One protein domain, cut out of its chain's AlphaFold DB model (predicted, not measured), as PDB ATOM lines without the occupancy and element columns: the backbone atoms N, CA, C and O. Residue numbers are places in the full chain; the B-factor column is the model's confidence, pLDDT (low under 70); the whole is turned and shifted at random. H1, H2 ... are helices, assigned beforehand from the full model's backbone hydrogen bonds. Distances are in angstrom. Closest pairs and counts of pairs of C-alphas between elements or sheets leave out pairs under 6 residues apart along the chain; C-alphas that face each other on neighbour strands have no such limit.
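Overview. This is residues 63 to 109 of the 210 residues of an uncharacterized protein of Rickettsiales bacterium TMED211 (UniProt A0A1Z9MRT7). Three helices joined end to end make an open triangular frame with few contacts across it: H1 and H2 form one corner, H2 and H3 the next, and the later part of H3 comes back near the middle of H1. The printed part has 47 residues with three named helices, H1, H2, H3 in that order, and no named strand; the class is all helix. It is compact, with a radius of gyration of the C-alphas of 10.6 A, and spans 25 by 24 by 18 A.

Along the chain. Find C-alpha 63 at (40.733, -7.618, 50.561); from there H1, residues 63 to 77, runs 21.2 A. H2 follows in residues 80 to 90, 15.4 A long. H3, residues 94 to 108, runs 21.0 A to C-alpha 108 at (45.837, -9.257, 36.822).

Arrangement. Look at Met 74 and Glu 83, whose C-alphas, 6.7 A apart, are the closest of H1 and H2; these helices are close but not clearly touching, at a steep tilt of 49 degrees, opposite ways. H2 and H3 only just touch, with 3 pairs of C-alphas within 8 A, only at the corner and with residues 96 to 97 of H3 alone; the closest C-alphas, of Leu 90 and Gln 97, are 5.0 A apart. H1 and H3 are close but not clearly touching, about perpendicular at 81 degrees; the closest C-alphas, of Thr 70 and Ile 104, are 7.3 A apart. In H1, H2 and H3 every O i to N i+4 pair is within hydrogen-bond range.

Size, cuts and confidence. The C-alphas of Gln 92 and Glu 109, the two farthest apart, are 26.9 A from each other. The printed part has no cut, both links are tight, and no printed residue is under 70 in pLDDT.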
ATOM      1  N   ASP A  63      42.055  -7.143  50.994       79.88
ATOM      2  CA  ASP A  63      40.733  -7.618  50.561       79.88
ATOM      3  C   ASP A  63      39.867  -6.507  49.934       79.88
ATOM      4  O   ASP A  63      39.144  -6.727  48.964       79.88
ATOM      5  N   ASN A  64      39.900  -5.289  50.484       82.00
ATOM      6  CA  ASN A  64      39.090  -4.181  49.970       82.00
ATOM      7  C   ASN A  64      39.688  -3.619  48.677       82.00
ATOM      8  O   ASN A  64      38.939  -3.330  47.742       82.00
ATOM      9  N   MET A  65      41.021  -3.522  48.601       81.56
ATOM     10  CA  MET A  65      41.708  -3.091  47.382       81.56
ATOM     11  C   MET A  65      41.485  -4.081  46.235       81.56
ATOM     12  O   MET A  65      41.233  -3.661  45.107       81.56
ATOM     13  N   GLU A  66      41.537  -5.384  46.510       80.38
ATOM     14  CA  GLU A  66      41.323  -6.439  45.513       80.38
ATOM     15  C   GLU A  66      39.899  -6.422  44.952       80.38
ATOM     16  O   GLU A  66      39.699  -6.455  43.732       80.38
ATOM     17  N   ASN A  67      38.905  -6.277  45.831       82.19
ATOM     18  CA  ASN A  67      37.512  -6.117  45.418       82.19
ATOM     19  C   ASN A  67      37.314  -4.844  44.578       82.19
ATOM     20  O   ASN A  67      36.656  -4.881  43.536       82.19
ATOM     21  N   GLY A  68      37.907  -3.722  44.999       84.06
ATOM     22  CA  GLY A  68      37.854  -2.461  44.258       84.06
ATOM     23  C   GLY A  68      38.502  -2.559  42.875       84.06
ATOM     24  O   GLY A  68      37.938  -2.077  41.892       84.06
ATOM     25  N   TYR A  69      39.646  -3.233  42.778       81.38
ATOM     26  CA  TYR A  69      40.359  -3.421  41.517       81.38
ATOM     27  C   TYR A  69      39.619  -4.374  40.568       81.38
ATOM     28  O   TYR A  69      39.491  -4.086  39.380       81.38
ATOM     29  N   THR A  70      39.040  -5.460  41.082       84.31
ATOM     30  CA  THR A  70      38.202  -6.373  40.286       84.31
ATOM     31  C   THR A  70      36.994  -5.651  39.697       84.31
ATOM     32  O   THR A  70      36.707  -5.796  38.507       84.31
ATOM     33  N   LYS A  71      36.338  -4.806  40.497       85.06
ATOM     34  CA  LYS A  71      35.232  -3.962  40.038       85.06
ATOM     35  C   LYS A  71      35.670  -2.979  38.951       85.06
ATOM     36  O   LYS A  71      34.992  -2.865  37.939       85.06
ATOM     37  N   PHE A  72      36.820  -2.328  39.116       85.06
ATOM     38  CA  PHE A  72      37.373  -1.430  38.098       85.06
ATOM     39  C   PHE A  72      37.600  -2.140  36.751       85.06
ATOM     40  O   PHE A  72      37.218  -1.621  35.705       85.06
ATOM     41  N   ILE A  73      38.158  -3.356  36.765       84.31
ATOM     42  CA  ILE A  73      38.343  -4.150  35.540       84.31
ATOM     43  C   ILE A  73      37.000  -4.526  34.904       84.31
ATOM     44  O   ILE A  73      36.885  -4.510  33.678       84.31
ATOM     45  N   MET A  74      35.986  -4.858  35.709       84.94
ATOM     46  CA  MET A  74      34.641  -5.140  35.201       84.94
ATOM     47  C   MET A  74      34.016  -3.911  34.537       84.94
ATOM     48  O   MET A  74      33.525  -4.042  33.420       84.94
ATOM     49  N   GLU A  75      34.091  -2.738  35.168       87.12
ATOM     50  CA  GLU A  75      33.546  -1.479  34.633       87.12
ATOM     51  C   GLU A  75      34.223  -1.047  33.321       87.12
ATOM     52  O   GLU A  75      33.566  -0.515  32.428       87.12
ATOM     53  N   GLU A  76      35.529  -1.286  33.176       86.31
ATOM     54  CA  GLU A  76      36.256  -0.985  31.935       86.31
ATOM     55  C   GLU A  76      35.999  -2.018  30.823       86.31
ATOM     56  O   GLU A  76      36.043  -1.688  29.635       86.31
ATOM     57  N   ALA A  77      35.750  -3.283  31.180       86.56
ATOM     58  CA  ALA A  77      35.625  -4.371  30.209       86.56
ATOM     59  C   ALA A  77      34.182  -4.675  29.774       86.56
ATOM     60  O   ALA A  77      33.984  -5.199  28.672       86.56
ATOM     61  N   LEU A  78      33.194  -4.406  30.627       91.00
ATOM     62  CA  LEU A  78      31.798  -4.816  30.465       91.00
ATOM     63  C   LEU A  78      30.867  -3.598  30.481       91.00
ATOM     64  O   LEU A  78      31.157  -2.570  31.082       91.00
ATOM     65  N   SER A  79      29.716  -3.715  29.821       92.75
ATOM     66  CA  SER A  79      28.618  -2.754  30.003       92.75
ATOM     67  C   SER A  79      27.834  -3.021  31.297       92.75
ATOM     68  O   SER A  79      27.839  -4.144  31.793       92.75
ATOM     69  N   GLU A  80      27.098  -2.022  31.806       89.25
ATOM     70  CA  GLU A  80      26.278  -2.145  33.034       89.25
ATOM     71  C   GLU A  80      25.349  -3.382  33.000       89.25
ATOM     72  O   GLU A  80      25.293  -4.155  33.953       89.25
ATOM     73  N   ASP A  81      24.687  -3.637  31.862       90.44
ATOM     74  CA  ASP A  81      23.800  -4.801  31.682       90.44
ATOM     75  C   ASP A  81      24.562  -6.147  31.737       90.44
ATOM     76  O   ASP A  81      24.018  -7.176  32.154       90.44
ATOM     77  N   GLU A  82      25.812  -6.170  31.266       90.19
ATOM     78  CA  GLU A  82      26.671  -7.358  31.266       90.19
ATOM     79  C   GLU A  82      27.275  -7.616  32.648       90.19
ATOM     80  O   GLU A  82      27.360  -8.778  33.052       90.19
ATOM     81  N   GLU A  83      27.635  -6.557  33.378       88.75
ATOM     82  CA  GLU A  83      28.076  -6.622  34.774       88.75
ATOM     83  C   GLU A  83      26.973  -7.222  35.654       88.75
ATOM     84  O   GLU A  83      27.200  -8.236  36.317       88.75
ATOM     85  N   ASP A  84      25.747  -6.696  35.572       88.81
ATOM     86  CA  ASP A  84      24.592  -7.211  36.319       88.81
ATOM     87  C   ASP A  84      24.300  -8.687  35.986       88.81
ATOM     88  O   ASP A  84      23.984  -9.514  36.855       88.81
ATOM     89  N   MET A  85      24.429  -9.064  34.709       90.81
ATOM     90  CA  MET A  85      24.263 -10.456  34.290       90.81
ATOM     91  C   MET A  85      25.370 -11.360  34.844       90.81
ATOM     92  O   MET A  85      25.092 -12.505  35.214       90.81
ATOM     93  N   LEU A  86      26.615 -10.887  34.862       89.06
ATOM     94  CA  LEU A  86      27.747 -11.638  35.387       89.06
ATOM     95  C   LEU A  86      27.606 -11.822  36.901       89.06
ATOM     96  O   LEU A  86      27.608 -12.963  37.366       89.06
ATOM     97  N   MET A  87      27.380 -10.737  37.643       88.56
ATOM     98  CA  MET A  87      27.219 -10.755  39.100       88.56
ATOM     99  C   MET A  87      26.069 -11.663  39.530       88.56
ATOM    100  O   MET A  87      26.247 -12.533  40.381       88.56
ATOM    101  N   SER A  88      24.915 -11.559  38.866       90.94
ATOM    102  CA  SER A  88      23.765 -12.414  39.188       90.94
ATOM    103  C   SER A  88      24.025 -13.907  38.968       90.94
ATOM    104  O   SER A  88      23.408 -14.732  39.645       90.94
ATOM    105  N   LYS A  89      24.916 -14.283  38.039       90.38
ATOM    106  CA  LYS A  89      25.315 -15.683  37.821       90.38
ATOM    107  C   LYS A  89      26.378 -16.149  38.807       90.38
ATOM    108  O   LYS A  89      26.301 -17.296  39.237       90.38
ATOM    109  N   LEU A  90      27.331 -15.288  39.162       90.00
ATOM    110  CA  LEU A  90      28.371 -15.598  40.146       90.00
ATOM    111  C   LEU A  90      27.771 -15.808  41.543       90.00
ATOM    112  O   LEU A  90      28.135 -16.761  42.220       90.00
ATOM    113  N   GLU A  91      26.779 -15.007  41.942       87.81
ATOM    114  CA  GLU A  91      26.085 -15.174  43.232       87.81
ATOM    115  C   GLU A  91      25.306 -16.494  43.354       87.81
ATOM    116  O   GLU A  91      25.051 -16.979  44.456       87.81
ATOM    117  N   GLN A  92      24.873 -17.061  42.227       91.62
ATOM    118  CA  GLN A  92      24.071 -18.287  42.205       91.62
ATOM    119  C   GLN A  92      24.922 -19.560  42.202       91.62
ATOM    120  O   GLN A  92      24.384 -20.638  42.472       91.62
ATOM    121  N   ASP A  93      26.209 -19.454  41.874       93.31
ATOM    122  CA  ASP A  93      27.089 -20.591  41.630       93.31
ATOM    123  C   ASP A  93      28.474 -20.351  42.254       93.31
ATOM    124  O   ASP A  93      29.340 -19.696  41.674       93.31
ATOM    125  N   GLU A  94      28.680 -20.927  43.445       88.69
ATOM    126  CA  GLU A  94      29.947 -20.854  44.187       88.69
ATOM    127  C   GLU A  94      31.132 -21.433  43.387       88.69
ATOM    128  O   GLU A  94      32.261 -20.959  43.522       88.69
ATOM    129  N   GLU A  95      30.915 -22.443  42.530       90.44
ATOM    130  CA  GLU A  95      31.991 -23.007  41.703       90.44
ATOM    131  C   GLU A  95      32.382 -22.049  40.576       90.44
ATOM    132  O   GLU A  95      33.572 -21.894  40.274       90.44
ATOM    133  N   LEU A  96      31.394 -21.386  39.970       88.50
ATOM    134  CA  LEU A  96      31.632 -20.374  38.946       88.50
ATOM    135  C   LEU A  96      32.340 -19.149  39.528       88.50
ATOM    136  O   LEU A  96      33.235 -18.620  38.870       88.50
ATOM    137  N   GLN A  97      31.992 -18.746  40.752       89.25
ATOM    138  CA  GLN A  97      32.672 -17.675  41.478       89.25
ATOM    139  C   GLN A  97      34.154 -17.993  41.688       89.25
ATOM    140  O   GLN A  97      35.008 -17.241  41.231       89.25
ATOM    141  N   MET A  98      34.477 -19.163  42.248       86.88
ATOM    142  CA  MET A  98      35.876 -19.565  42.445       86.88
ATOM    143  C   MET A  98      36.670 -19.638  41.131       86.88
ATOM    144  O   MET A  98      37.866 -19.341  41.098       86.88
ATOM    145  N   LEU A  99      36.036 -20.082  40.039       88.94
ATOM    146  CA  LEU A  99      36.689 -20.131  38.732       88.94
ATOM    147  C   LEU A  99      36.926 -18.727  38.173       88.94
ATOM    148  O   LEU A  99      37.976 -18.481  37.580       88.94
ATOM    149  N   PHE A 100      35.955 -17.836  38.347       88.81
ATOM    150  CA  PHE A 100      36.044 -16.449  37.927       88.81
ATOM    151  C   PHE A 100      37.153 -15.713  38.684       88.81
ATOM    152  O   PHE A 100      38.034 -15.157  38.029       88.81
ATOM    153  N   ASP A 101      37.187 -15.819  40.014       83.62
ATOM    154  CA  ASP A 101      38.230 -15.220  40.858       83.62
ATOM    155  C   ASP A 101      39.620 -15.671  40.394       83.62
ATOM    156  O   ASP A 101      40.490 -14.858  40.099       83.62
ATOM    157  N   LYS A 102      39.796 -16.973  40.151       84.94
ATOM    158  CA  LYS A 102      41.062 -17.516  39.645       84.94
ATOM    159  C   LYS A 102      41.457 -16.981  38.262       84.94
ATOM    160  O   LYS A 102      42.645 -16.878  37.956       84.94
ATOM    161  N   VAL A 103      40.492 -16.723  37.382       84.81
ATOM    162  CA  VAL A 103      40.770 -16.142  36.059       84.81
ATOM    163  C   VAL A 103      41.189 -14.684  36.204       84.81
ATOM    164  O   VAL A 103      42.136 -14.270  35.536       84.81
ATOM    165  N   ILE A 104      40.520 -13.933  37.080       83.56
ATOM    166  CA  ILE A 104      40.863 -12.545  37.388       83.56
ATOM    167  C   ILE A 104      42.259 -12.460  38.007       83.56
ATOM    168  O   ILE A 104      43.081 -11.701  37.500       83.56
ATOM    169  N   ASP A 105      42.577 -13.316  38.975       77.94
ATOM    170  CA  ASP A 105      43.902 -13.403  39.596       77.94
ATOM    171  C   ASP A 105      45.032 -13.522  38.570       77.94
ATOM    172  O   ASP A 105      46.042 -12.825  38.652       77.94
ATOM    173  N   VAL A 106      44.858 -14.405  37.583       77.62
ATOM    174  CA  VAL A 106      45.857 -14.649  36.533       77.62
ATOM    175  C   VAL A 106      45.869 -13.523  35.503       77.62
ATOM    176  O   VAL A 106      46.925 -13.172  34.984       77.62
ATOM    177  N   ALA A 107      44.710 -12.952  35.176       75.69
ATOM    178  CA  ALA A 107      44.626 -11.840  34.232       75.69
ATOM    179  C   ALA A 107      45.248 -10.550  34.793       75.69
ATOM    180  O   ALA A 107      45.726  -9.722  34.019       75.69
ATOM    181  N   GLN A 108      45.249 -10.394  36.118       70.06
ATOM    182  CA  GLN A 108      45.837  -9.257  36.822       70.06
ATOM    183  C   GLN A 108      47.343  -9.407  37.074       70.06
ATOM    184  O   GLN A 108      47.997  -8.410  37.385       70.06
ATOM    185  N   GLU A 109      47.924 -10.603  36.918       70.19
ATOM    186  CA  GLU A 109      49.377 -10.776  36.989       70.19
ATOM    187  C   GLU A 109      50.065  -9.973  35.876       70.19
ATOM    188  O   GLU A 109      50.066 -10.324  34.692       70.19
TER     189      GLU A 109